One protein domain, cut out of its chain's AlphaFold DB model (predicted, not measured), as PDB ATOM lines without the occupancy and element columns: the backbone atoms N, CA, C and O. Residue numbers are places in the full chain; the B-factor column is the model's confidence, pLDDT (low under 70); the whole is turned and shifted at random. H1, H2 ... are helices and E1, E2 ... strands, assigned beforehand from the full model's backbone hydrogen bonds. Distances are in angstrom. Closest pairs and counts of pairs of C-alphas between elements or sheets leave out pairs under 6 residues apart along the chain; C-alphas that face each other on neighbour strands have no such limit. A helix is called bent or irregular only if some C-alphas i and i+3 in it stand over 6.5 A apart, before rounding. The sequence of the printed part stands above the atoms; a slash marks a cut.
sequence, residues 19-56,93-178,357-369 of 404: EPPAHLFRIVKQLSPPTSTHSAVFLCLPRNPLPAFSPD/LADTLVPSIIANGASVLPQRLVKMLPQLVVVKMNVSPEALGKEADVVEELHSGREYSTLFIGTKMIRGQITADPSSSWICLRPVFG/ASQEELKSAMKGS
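AT A GLANCE: This is residues 19 to 56, 93 to 178 and 357 to 369 of the 404 residues of an uncharacterized protein of Pyrenochaeta sp. DS3sAY3a (UniProt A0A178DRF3). A strongly twisted sheet of five strands has H3 packed along E5 toward one edge and H5 packed slantwise over E1 at the other edge. H1 and H2 make a small helical group off the sheet, and H4 makes a corner with the end of H3. The printed part has 137 residues, with five named helices and five named strands in the order E1 E2 H1 H2 E3 H3 H4 E4 E5 H5; its class is mixed, helices and strands. The sheet's order is E1 E2 E3 E5 E4, all antiparallel. The whole is compact, with a radius of gyration of the C-alphas of 15.3 A and spans of 43 by 38 by 27 A.

HOW THE PARTS SIT: Start at E1, residues 25 to 30, an edge strand that forms a hairpin with E2, residues 39 to 46; look for N 28 and O 43, 2.8 A apart and within hydrogen-bond range. E2 bends by 62 degrees at residue 43. H1, residues 94 to 104, and H2, residues 111 to 114, only just touch, with 3 pairs of C-alphas within 8 A, the closest those of Val 98 and Val 114 at 6.6 A; neither is on the sheet. E3, residues 121 to 126, is antiparallel to E2, with N 42 and O 123 at 2.8 A. H3, residues 129 to 143, touches H4, residues 147 to 151, only at the corner and only just, with 3 pairs of C-alphas within 8 A, the closest those of His 143 and Ser 149 at 5.8 A, and with residues 142 to 143 of H3 alone. E4, residues 157 to 161, the other edge strand, forms a hairpin with E5, residues 170 to 173; N 172 and O 159 are 2.7 A apart. E5 is antiparallel to E3, with N 173 and O 122 at 2.8 A. E3, H3, H4 and E4 make a split strand-helix-strand unit, two strands running the same way with E5 between them, and its crossover is right-handed. H3 is on the sheet at a height of 9.4 A and runs along the strands, at 19 degrees to E5 on the local plane; its closest C-alphas to E5 are those of Ala 136 and Ile 171, 7.3 A. H5, residues 359 to 367, is on the sheet over E1 at a height of 8.4 A, with Val 28 and Ala 365 the closest C-alphas at 5.3 A. The O i to N i+4 pairs are within hydrogen-bond range throughout H3 and H5, in 5 of 7 in H1 and 0 of 1 in H4, where 2 of 2 O i to N i+3 pairs are; H2 is too short for such a pair.

IN THESE COORDINATES: Find C-alpha 25 at (-16.355, 18.237, 44.719), where E1 begins. E2 covers 20.0 A from first to last C-alpha, E3 16.6 A and H1 16.3 A. H3 starts at C-alpha 129, (-13.339, 26.412, 61.362), and covers 21.3 A. H5 ends at C-alpha 367, (-13.843, 16.425, 31.912). H1 is only just irregular: C-alphas 95 and 98 are 6.7 A apart.

THE WHOLE: The C-alphas farthest apart, of Ala 103 and Ala 164, are 45.6 A apart. Residues 57 to 92 and 179 to 356 are not printed; the C-alpha gaps are 10.9 A from 56 to 93 and 11.5 A from 178 to 357. Of the links that are printed whole, none is long. Mean pLDDT of the printed part is 84.2, and residues 49 to 56, 93 to 96, 145, 147 and 368 to 369 are under 70.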
ATOM      1  N   GLU A  19      -8.937  24.800  49.363       89.12
ATOM      2  CA  GLU A  19      -9.572  24.170  48.209       89.12
ATOM      3  C   GLU A  19     -10.615  23.139  48.657       89.12
ATOM      4  O   GLU A  19     -10.336  22.329  49.548       89.12
ATOM      5  N   PRO A  20     -11.807  23.115  48.025       89.75
ATOM      6  CA  PRO A  20     -12.827  22.122  48.314       89.75
ATOM      7  C   PRO A  20     -12.270  20.702  48.187       89.75
ATOM      8  O   PRO A  20     -11.574  20.412  47.208       89.75
ATOM      9  N   PRO A  21     -12.631  19.771  49.092       88.88
ATOM     10  CA  PRO A  21     -12.130  18.406  49.025       88.88
ATOM     11  C   PRO A  21     -12.389  17.762  47.655       88.88
ATOM     12  O   PRO A  21     -13.527  17.450  47.292       88.88
ATOM     13  N   ALA A  22     -11.319  17.515  46.893       86.69
ATOM     14  CA  ALA A  22     -11.402  17.086  45.492       86.69
ATOM     15  C   ALA A  22     -12.106  15.732  45.286       86.69
ATOM     16  O   ALA A  22     -12.560  15.421  44.183       86.69
ATOM     17  N   HIS A  23     -12.200  14.910  46.336       83.12
ATOM     18  CA  HIS A  23     -12.924  13.636  46.334       83.12
ATOM     19  C   HIS A  23     -14.440  13.792  46.522       83.12
ATOM     20  O   HIS A  23     -15.186  12.878  46.175       83.12
ATOM     21  N   LEU A  24     -14.900  14.951  47.001       85.56
ATOM     22  CA  LEU A  24     -16.315  15.290  47.159       85.56
ATOM     23  C   LEU A  24     -16.802  16.220  46.051       85.56
ATOM     24  O   LEU A  24     -17.920  16.051  45.561       85.56
ATOM     25  N   PHE A  25     -15.957  17.154  45.613       90.25
ATOM     26  CA  PHE A  25     -16.355  18.237  44.719       90.25
ATOM     27  C   PHE A  25     -15.512  18.294  43.450       90.25
ATOM     28  O   PHE A  25     -14.338  17.922  43.410       90.25
ATOM     29  N   ARG A  26     -16.141  18.776  42.381       91.06
ATOM     30  CA  ARG A  26     -15.489  19.211  41.148       91.06
ATOM     31  C   ARG A  26     -15.635  20.720  41.091       91.06
ATOM     32  O   ARG A  26     -16.760  21.208  40.989       91.06
ATOM     33  N   ILE A  27     -14.522  21.434  41.175       93.31
ATOM     34  CA  ILE A  27     -14.528  22.895  41.126       93.31
ATOM     35  C   ILE A  27     -14.935  23.319  39.711       93.31
ATOM     36  O   ILE A  27     -14.341  22.876  38.728       93.31
ATOM     37  N   VAL A  28     -15.985  24.133  39.618       94.00
ATOM     38  CA  VAL A  28     -16.425  24.772  38.372       94.00
ATOM     39  C   VAL A  28     -15.705  26.104  38.222       94.00
ATOM     40  O   VAL A  28     -15.102  26.349  37.181       94.00
ATOM     41  N   LYS A  29     -15.735  26.927  39.277       94.12
ATOM     42  CA  LYS A  29     -14.951  28.159  39.394       94.12
ATOM     43  C   LYS A  29     -14.887  28.656  40.836       94.12
ATOM     44  O   LYS A  29     -15.709  28.271  41.666       94.12
ATOM     45  N   GLN A  30     -13.948  29.551  41.108       93.38
ATOM     46  CA  GLN A  30     -13.909  30.326  42.345       93.38
ATOM     47  C   GLN A  30     -14.862  31.528  42.238       93.38
ATOM     48  O   GLN A  30     -14.957  32.153  41.182       93.38
ATOM     49  N   LEU A  31     -15.605  31.805  43.310       90.94
ATOM     50  CA  LEU A  31     -16.541  32.929  43.422       90.94
ATOM     51  C   LEU A  31     -15.975  34.071  44.270       90.94
ATOM     52  O   LEU A  31     -16.264  35.227  43.986       90.94
ATOM     53  N   SER A  32     -15.180  33.759  45.298       86.75
ATOM     54  CA  SER A  32     -14.497  34.785  46.088       86.75
ATOM     55  C   SER A  32     -13.294  35.368  45.331       86.75
ATOM     56  O   SER A  32     -12.703  34.676  44.496       86.75
ATOM     57  N   PRO A  33     -12.870  36.607  45.639       83.25
ATOM     58  CA  PRO A  33     -11.639  37.162  45.092       83.25
ATOM     59  C   PRO A  33     -10.430  36.256  45.390       83.25
ATOM     60  O   PRO A  33     -10.319  35.754  46.514       83.25
ATOM     61  N   PRO A  34      -9.483  36.084  44.446       74.06
ATOM     62  CA  PRO A  34      -8.258  35.310  44.676       74.06
ATOM     63  C   PRO A  34      -7.392  35.861  45.815       74.06
ATOM     64  O   PRO A  34      -6.580  35.144  46.385       74.06
ATOM     65  N   THR A  35      -7.563  37.144  46.139       71.00
ATOM     66  CA  THR A  35      -6.864  37.857  47.213       71.00
ATOM     67  C   THR A  35      -7.444  37.591  48.600       71.00
ATOM     68  O   THR A  35      -6.856  38.026  49.586       71.00
ATOM     69  N   SER A  36      -8.582  36.895  48.708       76.31
ATOM     70  CA  SER A  36      -9.163  36.541  50.002       76.31
ATOM     71  C   SER A  36      -8.312  35.473  50.685       76.31
ATOM     72  O   SER A  36      -8.298  34.311  50.283       76.31
ATOM     73  N   THR A  37      -7.596  35.871  51.733       76.94
ATOM     74  CA  THR A  37      -6.663  35.009  52.473       76.94
ATOM     75  C   THR A  37      -7.335  34.177  53.563       76.94
ATOM     76  O   THR A  37      -6.776  33.169  53.987       76.94
ATOM     77  N   HIS A  38      -8.520  34.583  54.029       85.38
ATOM     78  CA  HIS A  38      -9.176  33.981  55.198       85.38
ATOM     79  C   HIS A  38     -10.379  33.105  54.855       85.38
ATOM     80  O   HIS A  38     -10.683  32.167  55.586       85.38
ATOM     81  N   SER A  39     -11.067  33.381  53.750       88.44
ATOM     82  CA  SER A  39     -12.205  32.575  53.312       88.44
ATOM     83  C   SER A  39     -12.185  32.373  51.809       88.44
ATOM     84  O   SER A  39     -11.763  33.249  51.053       88.44
ATOM     85  N   ALA A  40     -12.650  31.213  51.368       92.31
ATOM     86  CA  ALA A  40     -12.722  30.882  49.960       92.31
ATOM     87  C   ALA A  40     -14.106  30.326  49.630       92.31
ATOM     88  O   ALA A  40     -14.650  29.495  50.359       92.31
ATOM     89  N   VAL A  41     -14.687  30.818  48.536       94.19
ATOM     90  CA  VAL A  41     -16.021  30.429  48.073       94.19
ATOM     91  C   VAL A  41     -15.894  29.911  46.650       94.19
ATOM     92  O   VAL A  41     -15.339  30.589  45.787       94.19
ATOM     93  N   PHE A  42     -16.430  28.723  46.393       95.19
ATOM     94  CA  PHE A  42     -16.339  28.039  45.107       95.19
ATOM     95  C   PHE A  42     -17.711  27.602  44.622       95.19
ATOM     96  O   PHE A  42     -18.544  27.144  45.399       95.19
ATOM     97  N   LEU A  43     -17.924  27.673  43.314       95.81
ATOM     98  CA  LEU A  43     -19.018  26.983  42.650       95.81
ATOM     99  C   LEU A  43     -18.544  25.581  42.271       95.81
ATOM    100  O   LEU A  43     -17.535  25.427  41.576       95.81
ATOM    101  N   CYS A  44     -19.279  24.561  42.695       94.12
ATOM    102  CA  CYS A  44     -18.869  23.169  42.582       94.12
ATOM    103  C   CYS A  44     -19.985  22.274  42.032       94.12
ATOM    104  O   CYS A  44     -21.174  22.527  42.218       94.12
ATOM    105  N   LEU A  45     -19.578  21.165  41.412       89.88
ATOM    106  CA  LEU A  45     -20.428  20.005  41.152       89.88
ATOM    107  C   LEU A  45     -20.069  18.890  42.148       89.88
ATOM    108  O   LEU A  45     -18.920  18.428  42.140       89.88
ATOM    109  N   PRO A  46     -21.007  18.414  42.979       87.88
ATOM    110  CA  PRO A  46     -20.791  17.243  43.822       87.88
ATOM    111  C   PRO A  46     -20.465  16.004  42.977       87.88
ATOM    112  O   PRO A  46     -21.055  15.775  41.920       87.88
ATOM    113  N   ARG A  47     -19.523  15.173  43.436       83.88
ATOM    114  CA  ARG A  47     -19.182  13.893  42.785       83.88
ATOM    115  C   ARG A  47     -20.219  12.814  43.052       83.88
ATOM    116  O   ARG A  47     -20.500  12.023  42.155       83.88
ATOM    117  N   ASN A  48     -20.783  12.819  44.255       75.31
ATOM    118  CA  ASN A  48     -21.971  12.052  44.586       75.31
ATOM    119  C   ASN A  48     -23.158  12.998  44.438       75.31
ATOM    120  O   ASN A  48     -23.254  13.940  45.231       75.31
ATOM    121  N   PRO A  49     -24.013  12.813  43.416       60.69
ATOM    122  CA  PRO A  49     -25.141  13.698  43.212       60.69
ATOM    123  C   PRO A  49     -26.001  13.667  44.470       60.69
ATOM    124  O   PRO A  49     -26.444  12.608  44.919       60.69
ATOM    125  N   LEU A  50     -26.196  14.841  45.059       57.81
ATOM    126  CA  LEU A  50     -27.217  15.027  46.074       57.81
ATOM    127  C   LEU A  50     -28.569  14.702  45.417       57.81
ATOM    128  O   LEU A  50     -28.731  14.998  44.226       57.81
ATOM    129  N   PRO A  51     -29.534  14.087  46.127       53.16
ATOM    130  CA  PRO A  51     -30.901  14.069  45.624       53.16
ATOM    131  C   PRO A  51     -31.270  15.514  45.266       53.16
ATOM    132  O   PRO A  51     -31.060  16.412  46.082       53.16
ATOM    133  N   ALA A  52     -31.694  15.742  44.015       51.25
ATOM    134  CA  ALA A  52     -32.035  17.073  43.511       51.25
ATOM    135  C   ALA A  52     -32.911  17.774  44.551       51.25
ATOM    136  O   ALA A  52     -33.915  17.176  44.933       51.25
ATOM    137  N   PHE A  53     -32.461  18.944  45.038       51.91
ATOM    138  CA  PHE A  53     -32.900  19.612  46.273       51.91
ATOM    139  C   PHE A  53     -34.207  19.036  46.834       51.91
ATOM    140  O   PHE A  53     -35.299  19.415  46.414       51.91
ATOM    141  N   SER A  54     -34.105  18.056  47.732       35.78
ATOM    142  CA  SER A  54     -35.282  17.617  48.471       35.78
ATOM    143  C   SER A  54     -35.696  18.799  49.341       35.78
ATOM    144  O   SER A  54     -34.863  19.232  50.136       35.78
ATOM    145  N   PRO A  55     -36.916  19.354  49.215       38.69
ATOM    146  CA  PRO A  55     -37.441  20.135  50.319       38.69
ATOM    147  C   PRO A  55     -37.438  19.236  51.558       38.69
ATOM    148  O   PRO A  55     -37.547  18.005  51.445       38.69
ATOM    149  N   ASP A  56     -37.267  19.855  52.715       38.44
ATOM    150  CA  ASP A  56     -37.429  19.187  53.993       38.44
ATOM    151  C   ASP A  56     -38.788  18.459  53.991       38.44
ATOM    152  O   ASP A  56     -39.757  18.902  53.363       38.44
ATOM    153  N   LEU A  93     -40.373  22.151  44.599       55.91
ATOM    154  CA  LEU A  93     -39.796  23.416  44.177       55.91
ATOM    155  C   LEU A  93     -38.539  23.228  43.309       55.91
ATOM    156  O   LEU A  93     -38.378  23.916  42.304       55.91
ATOM    157  N   ALA A  94     -37.688  22.254  43.640       56.34
ATOM    158  CA  ALA A  94     -36.517  21.890  42.837       56.34
ATOM    159  C   ALA A  94     -36.879  21.528  41.388       56.34
ATOM    160  O   ALA A  94     -36.123  21.817  40.459       56.34
ATOM    161  N   ASP A  95     -38.072  20.962  41.196       61.78
ATOM    162  CA  ASP A  95     -38.590  20.595  39.885       61.78
ATOM    163  C   ASP A  95     -39.119  21.816  39.111       61.78
ATOM    164  O   ASP A  95     -39.340  21.704  37.910       61.78
ATOM    165  N   THR A  96     -39.287  22.988  39.745       69.69
ATOM    166  CA  THR A  96     -39.729  24.224  39.068       69.69
ATOM    167  C   THR A  96     -38.586  24.986  38.405       69.69
ATOM    168  O   THR A  96     -38.823  25.668  37.408       69.69
ATOM    169  N   LEU A  97     -37.351  24.867  38.907       77.69
ATOM    170  CA  LEU A  97     -36.215  25.675  38.453       77.69
ATOM    171  C   LEU A  97     -35.923  25.471  36.959       77.69
ATOM    172  O   LEU A  97     -35.978  26.417  36.176       77.69
ATOM    173  N   VAL A  98     -35.670  24.229  36.533       81.44
ATOM    174  CA  VAL A  98     -35.328  23.917  35.130       81.44
ATOM    175  C   VAL A  98     -36.464  24.277  34.165       81.44
ATOM    176  O   VAL A  98     -36.196  24.966  33.175       81.44
ATOM    177  N   PRO A  99     -37.728  23.881  34.412       76.38
ATOM    178  CA  PRO A  99     -38.844  24.327  33.591       76.38
ATOM    179  C   PRO A  99     -38.990  25.844  33.539       76.38
ATOM    180  O   PRO A  99     -39.316  26.355  32.473       76.38
ATOM    181  N   SER A 100     -38.728  26.564  34.636       79.56
ATOM    182  CA  SER A 100     -38.833  28.028  34.677       79.56
ATOM    183  C   SER A 100     -37.742  28.696  33.842       79.56
ATOM    184  O   SER A 100     -38.049  29.561  33.023       79.56
ATOM    185  N   ILE A 101     -36.494  28.232  33.954       83.00
ATOM    186  CA  ILE A 101     -35.373  28.699  33.123       83.00
ATOM    187  C   ILE A 101     -35.691  28.505  31.630       83.00
ATOM    188  O   ILE A 101     -35.541  29.431  30.828       83.00
ATOM    189  N   ILE A 102     -36.176  27.313  31.254       83.44
ATOM    190  CA  ILE A 102     -36.530  26.977  29.865       83.44
ATOM    191  C   ILE A 102     -37.726  27.809  29.388       83.44
ATOM    192  O   ILE A 102     -37.695  28.377  28.299       83.44
ATOM    193  N   ALA A 103     -38.776  27.907  30.204       77.44
ATOM    194  CA  ALA A 103     -39.991  28.670  29.930       77.44
ATOM    195  C   ALA A 103     -39.718  30.149  29.655       77.44
ATOM    196  O   ALA A 103     -40.331  30.740  28.761       77.44
ATOM    197  N   ASN A 104     -38.829  30.735  30.453       79.06
ATOM    198  CA  ASN A 104     -38.426  32.126  30.332       79.06
ATOM    199  C   ASN A 104     -37.451  32.336  29.164       79.06
ATOM    200  O   ASN A 104     -37.268  33.469  28.719       79.06
ATOM    201  N   GLY A 105     -36.849  31.258  28.644       83.31
ATOM    202  CA  GLY A 105     -35.760  31.336  27.672       83.31
ATOM    203  C   GLY A 105     -34.595  32.156  28.220       83.31
ATOM    204  O   GLY A 105     -34.031  32.965  27.485       83.31
ATOM    205  N   ALA A 106     -34.340  32.022  29.527       86.75
ATOM    206  CA  ALA A 106     -33.441  32.890  30.281       86.75
ATOM    207  C   ALA A 106     -31.975  32.458  30.171       86.75
ATOM    208  O   ALA A 106     -31.090  33.301  30.095       86.75
ATOM    209  N   SER A 107     -31.732  31.147  30.105       89.19
ATOM    210  CA  SER A 107     -30.388  30.581  29.996       89.19
ATOM    211  C   SER A 107     -29.848  30.648  28.571       89.19
ATOM    212  O   SER A 107     -30.571  30.380  27.606       89.19
ATOM    213  N   VAL A 108     -28.551  30.936  28.452       91.06
ATOM    214  CA  VAL A 108     -27.803  30.825  27.189       91.06
ATOM    215  C   VAL A 108     -27.193  29.434  26.999       91.06
ATOM    216  O   VAL A 108     -26.647  29.129  25.937       91.06
ATOM    217  N   LEU A 109     -27.275  28.571  28.015       91.75
ATOM    218  CA  LEU A 109     -26.731  27.223  27.971       91.75
ATOM    219  C   LEU A 109     -27.611  26.278  27.133       91.75
ATOM    220  O   LEU A 109     -28.842  26.374  27.136       91.75
ATOM    221  N   PRO A 110     -27.012  25.265  26.479       89.00
ATOM    222  CA  PRO A 110     -27.771  24.177  25.880       89.00
ATOM    223  C   PRO A 110     -28.647  23.464  26.915       89.00
ATOM    224  O   PRO A 110     -28.216  23.220  28.044       89.00
ATOM    225  N   GLN A 111     -29.833  23.006  26.506       84.50
ATOM    226  CA  GLN A 111     -30.821  22.369  27.393       84.50
ATOM    227  C   GLN A 111     -30.250  21.213  28.238       84.50
ATOM    228  O   GLN A 111     -30.669  20.997  29.375       84.50
ATOM    229  N   ARG A 112     -29.271  20.469  27.705       84.94
ATOM    230  CA  ARG A 112     -28.574  19.406  28.443       84.94
ATOM    231  C   ARG A 112     -27.826  19.939  29.671       84.94
ATOM    232  O   ARG A 112     -27.843  19.268  30.696       84.94
ATOM    233  N   LEU A 113     -27.183  21.102  29.567       86.44
ATOM    234  CA  LEU A 113     -26.459  21.737  30.671       86.44
ATOM    235  C   LEU A 113     -27.402  22.472  31.623       86.44
ATOM    236  O   LEU A 113     -27.182  22.421  32.826       86.44
ATOM    237  N   VAL A 114     -28.504  23.045  31.125       85.50
ATOM    238  CA  VAL A 114     -29.552  23.632  31.986       85.50
ATOM    239  C   VAL A 114     -30.075  22.608  32.997       85.50
ATOM    240  O   VAL A 114     -30.223  22.912  34.175       85.50
ATOM    241  N   LYS A 115     -30.278  21.355  32.570       83.56
ATOM    242  CA  LYS A 115     -30.690  20.249  33.457       83.56
ATOM    243  C   LYS A 115     -29.664  19.903  34.545       83.56
ATOM    244  O   LYS A 115     -30.008  19.185  35.479       83.56
ATOM    245  N   MET A 116     -28.422  20.370  34.422       81.62
ATOM    246  CA  MET A 116     -27.371  20.167  35.421       81.62
ATOM    247  C   MET A 116     -27.284  21.296  36.442       81.62
ATOM    248  O   MET A 116     -26.730  21.068  37.511       81.62
ATOM    249  N   LEU A 117     -27.832  22.479  36.146       85.75
ATOM    250  CA  LEU A 117     -27.788  23.627  37.055       85.75
ATOM    251  C   LEU A 117     -28.295  23.292  38.466       85.75
ATOM    252  O   LEU A 117     -27.601  23.647  39.414       85.75
ATOM    253  N   PRO A 118     -29.382  22.514  38.657       83.00
ATOM    254  CA  PRO A 118     -29.824  22.138  39.999       83.00
ATOM    255  C   PRO A 118     -28.845  21.258  40.794       83.00
ATOM    256  O   PRO A 118     -29.100  20.963  41.951       83.00
ATOM    257  N   GLN A 119     -27.764  20.768  40.185       84.25
ATOM    258  CA  GLN A 119     -26.733  19.994  40.884       84.25
ATOM    259  C   GLN A 119     -25.577  20.870  41.369       84.25
ATOM    260  O   GLN A 119     -24.698  20.370  42.065       84.25
ATOM    261  N   LEU A 120     -25.535  22.147  40.979       90.12
ATOM    262  CA  LEU A 120     -24.512  23.069  41.448       90.12
ATOM    263  C   LEU A 120     -24.695  23.347  42.941       90.12
ATOM    264  O   LEU A 120     -25.815  23.482  43.432       90.12
ATOM    265  N   VAL A 121     -23.574  23.460  43.643       92.56
ATOM    266  CA  VAL A 121     -23.510  23.880  45.044       92.56
ATOM    267  C   VAL A 121     -22.451  24.959  45.203       92.56
ATOM    268  O   VAL A 121     -21.459  24.978  44.470       92.56
ATOM    269  N   VAL A 122     -22.652  25.844  46.170       94.88
ATOM    270  CA  VAL A 122     -21.636  26.804  46.599       94.88
ATOM    271  C   VAL A 122     -20.913  26.202  47.798       94.88
ATOM    272  O   VAL A 122     -21.533  25.936  48.821       94.88
ATOM    273  N   VAL A 123     -19.616  25.941  47.674       95.31
ATOM    274  CA  VAL A 123     -18.784  25.435  48.772       95.31
ATOM    275  C   VAL A 123     -18.024  26.602  49.375       95.31
ATOM    276  O   VAL A 123     -17.251  27.257  48.674       95.31
ATOM    277  N   LYS A 124     -18.234  26.848  50.667       95.44
ATOM    278  CA  LYS A 124     -17.506  27.859  51.434       95.44
ATOM    279  C   LYS A 124     -16.558  27.188  52.420       95.44
ATOM    280  O   LYS A 124     -16.909  26.194  53.054       95.44
ATOM    281  N   MET A 125     -15.359  27.748  52.525       94.19
ATOM    282  CA  MET A 125     -14.294  27.331  53.432       94.19
ATOM    283  C   MET A 125     -13.711  28.555  54.136       94.19
ATOM    284  O   MET A 125     -13.747  29.664  53.595       94.19
ATOM    285  N   ASN A 126     -13.153  28.355  55.326       93.06
ATOM    286  CA  ASN A 126     -12.517  29.404  56.118       93.06
ATOM    287  C   ASN A 126     -11.263  28.845  56.800       93.06
ATOM    288  O   ASN A 126     -11.248  27.681  57.194       93.06
ATOM    289  N   VAL A 127     -10.229  29.674  56.957       92.62
ATOM    290  CA  VAL A 127      -9.021  29.322  57.723       92.62
ATOM    291  C   VAL A 127      -9.320  29.123  59.209       92.62
ATOM    292  O   VAL A 127      -8.556  28.457  59.898       92.62
ATOM    293  N   SER A 128     -10.427  29.686  59.699       93.69
ATOM    294  CA  SER A 128     -10.983  29.459  61.029       93.69
ATOM    295  C   SER A 128     -12.242  28.583  60.930       93.69
ATOM    296  O   SER A 128     -13.302  29.080  60.530       93.69
ATOM    297  N   PRO A 129     -12.169  27.288  61.303       91.19
ATOM    298  CA  PRO A 129     -13.339  26.412  61.362       91.19
ATOM    299  C   PRO A 129     -14.407  26.912  62.332       91.19
ATOM    300  O   PRO A 129     -15.590  26.722  62.081       91.19
ATOM    301  N   GLU A 130     -14.004  27.594  63.407       92.88
ATOM    302  CA  GLU A 130     -14.929  28.218  64.358       92.88
ATOM    303  C   GLU A 130     -15.758  29.321  63.687       92.88
ATOM    304  O   GLU A 130     -16.975  29.351  63.837       92.88
ATOM    305  N   ALA A 131     -15.123  30.196  62.899       92.25
ATOM    306  CA  ALA A 131     -15.839  31.237  62.162       92.25
ATOM    307  C   ALA A 131     -16.796  30.639  61.116       92.25
ATOM    308  O   ALA A 131     -17.897  31.149  60.920       92.25
ATOM    309  N   LEU A 132     -16.393  29.541  60.466       93.44
ATOM    310  CA  LEU A 132     -17.255  28.811  59.537       93.44
ATOM    311  C   LEU A 132     -18.449  28.156  60.247       93.44
ATOM    312  O   LEU A 132     -19.550  28.171  59.706       93.44
ATOM    313  N   GLY A 133     -18.226  27.602  61.444       93.31
ATOM    314  CA  GLY A 133     -19.271  27.034  62.297       93.31
ATOM    315  C   GLY A 133     -20.287  28.086  62.731       93.31
ATOM    316  O   GLY A 133     -21.473  27.899  62.501       93.31
ATOM    317  N   LYS A 134     -19.827  29.243  63.225       93.50
ATOM    318  CA  LYS A 134     -20.708  30.363  63.605       93.50
ATOM    319  C   LYS A 134     -21.601  30.823  62.453       93.50
ATOM    320  O   LYS A 134     -22.790  31.039  62.645       93.50
ATOM    321  N   GLU A 135     -21.043  30.954  61.249       93.94
ATOM    322  CA  GLU A 135     -21.844  31.299  60.071       93.94
ATOM    323  C   GLU A 135     -22.875  30.213  59.738       93.94
ATOM    324  O   GLU A 135     -24.004  30.541  59.379       93.94
ATOM    325  N   ALA A 136     -22.498  28.935  59.843       93.31
ATOM    326  CA  ALA A 136     -23.415  27.824  59.616       93.31
ATOM    327  C   ALA A 136     -24.593  27.867  60.599       93.31
ATOM    328  O   ALA A 136     -25.737  27.794  60.158       93.31
ATOM    329  N   ASP A 137     -24.308  28.078  61.886       93.31
ATOM    330  CA  ASP A 137     -25.313  28.162  62.948       93.31
ATOM    331  C   ASP A 137     -26.297  29.316  62.696       93.31
ATOM    332  O   ASP A 137     -27.509  29.114  62.742       93.31
ATOM    333  N   VAL A 138     -25.795  30.509  62.348       93.06
ATOM    334  CA  VAL A 138     -26.642  31.675  62.030       93.06
ATOM    335  C   VAL A 138     -27.528  31.407  60.814       93.06
ATOM    336  O   VAL A 138     -28.716  31.733  60.814       93.06
ATOM    337  N   VAL A 139     -26.967  30.811  59.759       92.25
ATOM    338  CA  VAL A 139     -27.733  30.467  58.556       92.25
ATOM    339  C   VAL A 139     -28.825  29.450  58.885       92.25
ATOM    340  O   VAL A 139     -29.945  29.597  58.403       92.25
ATOM    341  N   GLU A 140     -28.537  28.424  59.683       90.56
ATOM    342  CA  GLU A 140     -29.557  27.460  60.100       90.56
ATOM    343  C   GLU A 140     -30.637  28.104  60.976       90.56
ATOM    344  O   GLU A 140     -31.820  27.869  60.726       90.56
ATOM    345  N   GLU A 141     -30.261  28.953  61.940       91.00
ATOM    346  CA  GLU A 141     -31.187  29.680  62.825       91.00
ATOM    347  C   GLU A 141     -32.194  30.509  62.012       91.00
ATOM    348  O   GLU A 141     -33.405  30.359  62.197       91.00
ATOM    349  N   LEU A 142     -31.714  31.268  61.018       90.56
ATOM    350  CA  LEU A 142     -32.546  32.100  60.137       90.56
ATOM    351  C   LEU A 142     -33.582  31.299  59.323       90.56
ATOM    352  O   LEU A 142     -34.651  31.825  58.994       90.56
ATOM    353  N   HIS A 143     -33.280  30.041  58.980       87.75
ATOM    354  CA  HIS A 143     -34.177  29.161  58.214       87.75
ATOM    355  C   HIS A 143     -35.014  28.220  59.093       87.75
ATOM    356  O   HIS A 143     -36.000  27.653  58.611       87.75
ATOM    357  N   SER A 144     -34.655  28.046  60.367       84.56
ATOM    358  CA  SER A 144     -35.247  27.052  61.266       84.56
ATOM    359  C   SER A 144     -36.747  27.278  61.465       84.56
ATOM    360  O   SER A 144     -37.181  28.284  62.029       84.56
ATOM    361  N   GLY A 145     -37.563  26.341  60.965       69.25
ATOM    362  CA  GLY A 145     -39.027  26.378  61.073       69.25
ATOM    363  C   GLY A 145     -39.706  27.517  60.301       69.25
ATOM    364  O   GLY A 145     -40.874  27.817  60.554       69.25
ATOM    365  N   ARG A 146     -38.995  28.190  59.383       75.69
ATOM    366  CA  ARG A 146     -39.478  29.399  58.696       75.69
ATOM    367  C   ARG A 146     -39.234  29.321  57.198       75.69
ATOM    368  O   ARG A 146     -38.269  29.877  56.688       75.69
ATOM    369  N   GLU A 147     -40.153  28.719  56.451       69.56
ATOM    370  CA  GLU A 147     -40.014  28.640  54.988       69.56
ATOM    371  C   GLU A 147     -39.968  30.023  54.299       69.56
ATOM    372  O   GLU A 147     -39.332  30.186  53.256       69.56
ATOM    373  N   TYR A 148     -40.617  31.038  54.882       79.06
ATOM    374  CA  TYR A 148     -40.683  32.393  54.323       79.06
ATOM    375  C   TYR A 148     -39.367  33.178  54.424       79.06
ATOM    376  O   TYR A 148     -39.209  34.172  53.717       79.06
ATOM    377  N   SER A 149     -38.413  32.723  55.246       86.88
ATOM    378  CA  SER A 149     -37.063  33.303  55.341       86.88
ATOM    379  C   SER A 149     -36.339  33.296  53.991       86.88
ATOM    380  O   SER A 149     -35.581  34.213  53.684       86.88
ATOM    381  N   THR A 150     -36.654  32.326  53.124       85.12
ATOM    382  CA  THR A 150     -36.116  32.222  51.760       85.12
ATOM    383  C   THR A 150     -36.469  33.408  50.862       85.12
ATOM    384  O   THR A 150     -35.857  33.559  49.811       85.12
ATOM    385  N   LEU A 151     -37.404  34.282  51.245       85.69
ATOM    386  CA  LEU A 151     -37.651  35.540  50.530       85.69
ATOM    387  C   LEU A 151     -36.550  36.581  50.753       85.69
ATOM    388  O   LEU A 151     -36.360  37.458  49.916       85.69
ATOM    389  N   PHE A 152     -35.854  36.483  51.882       91.56
ATOM    390  CA  PHE A 152     -34.906  37.481  52.377       91.56
ATOM    391  C   PHE A 152     -33.482  36.933  52.457       91.56
ATOM    392  O   PHE A 152     -32.519  37.682  52.315       91.56
ATOM    393  N   ILE A 153     -33.337  35.624  52.662       92.88
ATOM    394  CA  ILE A 153     -32.062  34.949  52.892       92.88
ATOM    395  C   ILE A 153     -31.825  33.953  51.759       92.88
ATOM    396  O   ILE A 153     -32.502  32.931  51.649       92.88
ATOM    397  N   GLY A 154     -30.843  34.248  50.907       86.69
ATOM    398  CA  GLY A 154     -30.498  33.396  49.762       86.69
ATOM    399  C   GLY A 154     -29.567  32.249  50.136       86.69
ATOM    400  O   GLY A 154     -29.463  31.248  49.429       86.69
ATOM    401  N   THR A 155     -28.892  32.379  51.277       84.38
ATOM    402  CA  THR A 155     -27.989  31.356  51.794       84.38
ATOM    403  C   THR A 155     -28.804  30.289  52.510       84.38
ATOM    404  O   THR A 155     -29.258  30.532  53.618       84.38
ATOM    405  N   LYS A 156     -28.990  29.116  51.897       88.06
ATOM    406  CA  LYS A 156     -29.547  27.928  52.566       88.06
ATOM    407  C   LYS A 156     -28.491  26.832  52.615       88.06
ATOM    408  O   LYS A 156     -27.962  26.446  51.566       88.06
ATOM    409  N   MET A 157     -28.183  26.334  53.811       88.31
ATOM    410  CA  MET A 157     -27.249  25.223  53.961       88.31
ATOM    411  C   MET A 157     -27.894  23.912  53.501       88.31
ATOM    412  O   MET A 157     -29.070  23.651  53.733       88.31
ATOM    413  N   ILE A 158     -27.114  23.102  52.787       86.12
ATOM    414  CA  ILE A 158     -27.518  21.781  52.293       86.12
ATOM    415  C   ILE A 158     -26.799  20.692  53.081       86.12
ATOM    416  O   ILE A 158     -27.388  19.665  53.409       86.12
ATOM    417  N   ARG A 159     -25.495  20.887  53.305       86.25
ATOM    418  CA  ARG A 159     -24.597  19.995  54.049       86.25
ATOM    419  C   ARG A 159     -23.429  20.803  54.585       86.25
ATOM    420  O   ARG A 159     -23.073  21.812  53.992       86.25
ATOM    421  N   GLY A 160     -22.755  20.294  55.599       88.50
ATOM    422  CA  GLY A 160     -21.478  20.827  56.043       88.50
ATOM    423  C   GLY A 160     -20.660  19.758  56.743       88.50
ATOM    424  O   GLY A 160     -21.171  18.696  57.099       88.50
ATOM    425  N   GLN A 161     -19.380  20.043  56.905       89.75
ATOM    426  CA  GLN A 161     -18.468  19.299  57.751       89.75
ATOM    427  C   GLN A 161     -17.547  20.320  58.408       89.75
ATOM    428  O   GLN A 161     -16.774  20.975  57.716       89.75
ATOM    429  N   ILE A 162     -17.623  20.453  59.729       89.88
ATOM    430  CA  ILE A 162     -16.743  21.330  60.504       89.88
ATOM    431  C   ILE A 162     -15.818  20.443  61.332       89.88
ATOM    432  O   ILE A 162     -16.268  19.537  62.030       89.88
ATOM    433  N   THR A 163     -14.512  20.659  61.208       89.25
ATOM    434  CA  THR A 163     -13.477  19.878  61.896       89.25
ATOM    435  C   THR A 163     -12.432  20.815  62.495       89.25
ATOM    436  O   THR A 163     -12.429  22.005  62.204       89.25
ATOM    437  N   ALA A 164     -11.505  20.293  63.298       84.75
ATOM    438  CA  ALA A 164     -10.394  21.105  63.799       84.75
ATOM    439  C   ALA A 164      -9.429  21.568  62.684       84.75
ATOM    440  O   ALA A 164      -8.736  22.566  62.857       84.75
ATOM    441  N   ASP A 165      -9.375  20.859  61.549       86.00
ATOM    442  CA  ASP A 165      -8.524  21.208  60.408       86.00
ATOM    443  C   ASP A 165      -9.305  22.071  59.390       86.00
ATOM    444  O   ASP A 165     -10.333  21.624  58.862       86.00
ATOM    445  N   PRO A 166      -8.838  23.293  59.064       87.94
ATOM    446  CA  PRO A 166      -9.443  24.137  58.032       87.94
ATOM    447  C   PRO A 166      -9.566  23.450  56.669       87.94
ATOM    448  O   PRO A 166     -10.545  23.665  55.957       87.94
ATOM    449  N   SER A 167      -8.612  22.584  56.308       86.00
ATOM    450  CA  SER A 167      -8.584  21.920  54.999       86.00
ATOM    451  C   SER A 167      -9.720  20.903  54.819       86.00
ATOM    452  O   SER A 167     -10.189  20.667  53.703       86.00
ATOM    453  N   SER A 168     -10.215  20.339  55.925       86.12
ATOM    454  CA  SER A 168     -11.365  19.433  55.952       86.12
ATOM    455  C   SER A 168     -12.654  20.096  56.432       86.12
ATOM    456  O   SER A 168     -13.651  19.392  56.611       86.12
ATOM    457  N   SER A 169     -12.659  21.421  56.606       89.69
ATOM    458  CA  SER A 169     -13.818  22.180  57.080       89.69
ATOM    459  C   SER A 169     -14.479  22.956  55.941       89.69
ATOM    460  O   SER A 169     -13.852  23.786  55.285       89.69
ATOM    461  N   TRP A 170     -15.751  22.670  55.677       93.94
ATOM    462  CA  TRP A 170     -16.501  23.248  54.564       93.94
ATOM    463  C   TRP A 170     -18.007  23.233  54.835       93.94
ATOM    464  O   TRP A 170     -18.529  22.326  55.479       93.94
ATOM    465  N   ILE A 171     -18.724  24.197  54.260       94.38
ATOM    466  CA  ILE A 171     -20.189  24.182  54.174       94.38
ATOM    467  C   ILE A 171     -20.623  24.230  52.711       94.38
ATOM    468  O   ILE A 171     -19.990  24.869  51.871       94.38
ATOM    469  N   CYS A 172     -21.693  23.511  52.399       92.88
ATOM    470  CA  CYS A 172     -22.363  23.491  51.108       92.88
ATOM    471  C   CYS A 172     -23.653  24.286  51.205       92.88
ATOM    472  O   CYS A 172     -24.582  23.909  51.918       92.88
ATOM    473  N   LEU A 173     -23.716  25.339  50.411       92.12
ATOM    474  CA  LEU A 173     -24.828  26.256  50.314       92.12
ATOM    475  C   LEU A 173     -25.519  26.070  48.967       92.12
ATOM    476  O   LEU A 173     -24.907  25.696  47.956       92.12
ATOM    477  N   ARG A 174     -26.815  26.348  48.947       88.06
ATOM    478  CA  ARG A 174     -27.586  26.390  47.712       88.06
ATOM    479  C   ARG A 174     -27.191  27.605  46.871       88.06
ATOM    480  O   ARG A 174     -27.070  28.699  47.414       88.06
ATOM    481  N   PRO A 175     -26.994  27.438  45.553       89.94
ATOM    482  CA  PRO A 175     -26.765  28.571  44.676       89.94
ATOM    483  C   PRO A 175     -28.048  29.375  44.451       89.94
ATOM    484  O   PRO A 175     -29.119  28.808  44.220       89.94
ATOM    485  N   VAL A 176     -27.901  30.696  44.407       90.69
ATOM    486  CA  VAL A 176     -28.923  31.624  43.916       90.69
ATOM    487  C   VAL A 176     -28.664  31.873  42.430       90.69
ATOM    488  O   VAL A 176     -27.599  32.363  42.070       90.69
ATOM    489  N   PHE A 177     -29.616  31.539  41.551       88.75
ATOM    490  CA  PHE A 177     -29.489  31.703  40.087       88.75
ATOM    491  C   PHE A 177     -29.811  33.134  39.643       88.75
ATOM    492  O   PHE A 177     -30.724  33.389  38.857       88.75
ATOM    493  N   GLY A 178     -29.047  34.064  40.202       91.88
ATOM    494  CA  GLY A 178     -29.242  35.499  40.111       91.88
ATOM    495  C   GLY A 178     -27.925  36.255  40.102       91.88
ATOM    496  O   GLY A 178     -26.866  35.680  40.357       91.88
ATOM    497  N   ALA A 357     -22.378  29.595  35.706       92.56
ATOM    498  CA  ALA A 357     -21.214  29.070  35.019       92.56
ATOM    499  C   ALA A 357     -21.407  29.119  33.502       92.56
ATOM    500  O   ALA A 357     -22.506  28.914  32.982       92.56
ATOM    501  N   SER A 358     -20.314  29.348  32.784       93.56
ATOM    502  CA  SER A 358     -20.276  29.209  31.335       93.56
ATOM    503  C   SER A 358     -20.347  27.738  30.921       93.56
ATOM    504  O   SER A 358     -20.096  26.804  31.694       93.56
ATOM    505  N   GLN A 359     -20.660  27.516  29.648       94.19
ATOM    506  CA  GLN A 359     -20.636  26.181  29.067       94.19
ATOM    507  C   GLN A 359     -19.243  25.543  29.190       94.19
ATOM    508  O   GLN A 359     -19.129  24.336  29.419       94.19
ATOM    509  N   GLU A 360     -18.191  26.333  29.006       94.00
ATOM    510  CA  GLU A 360     -16.797  25.907  29.013       94.00
ATOM    511  C   GLU A 360     -16.364  25.499  30.425       94.00
ATOM    512  O   GLU A 360     -15.785  24.423  30.588       94.00
ATOM    513  N   GLU A 361     -16.733  26.285  31.441       94.38
ATOM    514  CA  GLU A 361     -16.505  25.977  32.862       94.38
ATOM    515  C   GLU A 361     -17.184  24.656  33.258       94.38
ATOM    516  O   GLU A 361     -16.536  23.746  33.783       94.38
ATOM    517  N   LEU A 362     -18.467  24.483  32.909       91.38
ATOM    518  CA  LEU A 362     -19.201  23.242  33.179       91.38
ATOM    519  C   LEU A 362     -18.581  22.039  32.453       91.38
ATOM    520  O   LEU A 362     -18.409  20.966  33.037       91.38
ATOM    521  N   LYS A 363     -18.212  22.197  31.174       89.81
ATOM    522  CA  LYS A 363     -17.545  21.139  30.396       89.81
ATOM    523  C   LYS A 363     -16.186  20.772  30.987       89.81
ATOM    524  O   LYS A 363     -15.858  19.585  31.014       89.81
ATOM    525  N   SER A 364     -15.417  21.751  31.454       89.12
ATOM    526  CA  SER A 364     -14.113  21.537  32.086       89.12
ATOM    527  C   SER A 364     -14.248  20.727  33.378       89.12
ATOM    528  O   SER A 364     -13.647  19.653  33.496       89.12
ATOM    529  N   ALA A 365     -15.144  21.144  34.280       87.44
ATOM    530  CA  ALA A 365     -15.404  20.453  35.544       87.44
ATOM    531  C   ALA A 365     -15.851  18.991  35.341       87.44
ATOM    532  O   ALA A 365     -15.458  18.086  36.087       87.44
ATOM    533  N   MET A 366     -16.635  18.729  34.288       82.88
ATOM    534  CA  MET A 366     -17.038  17.373  33.905       82.88
ATOM    535  C   MET A 366     -15.890  16.529  33.329       82.88
ATOM    536  O   MET A 366     -15.857  15.320  33.568       82.88
ATOM    537  N   LYS A 367     -14.962  17.130  32.570       75.62
ATOM    538  CA  LYS A 367     -13.843  16.425  31.912       75.62
ATOM    539  C   LYS A 367     -12.709  16.070  32.875       75.62
ATOM    540  O   LYS A 367     -12.207  14.950  32.806       75.62
ATOM    541  N   GLY A 368     -12.334  16.971  33.785       58.84
ATOM    542  CA  GLY A 368     -11.171  16.821  34.682       58.84
ATOM    543  C   GLY A 368     -11.286  15.727  35.756       58.84
ATOM    544  O   GLY A 368     -10.417  15.591  36.606       58.84
ATOM    545  N   SER A 369     -12.358  14.932  35.749       52.03
ATOM    546  CA  SER A 369     -12.819  14.181  36.919       52.03
ATOM    547  C   SER A 369     -12.676  12.659  36.853       52.03
ATOM    548  O   SER A 369     -13.320  11.979  37.653       52.03
TER     549      SER A 369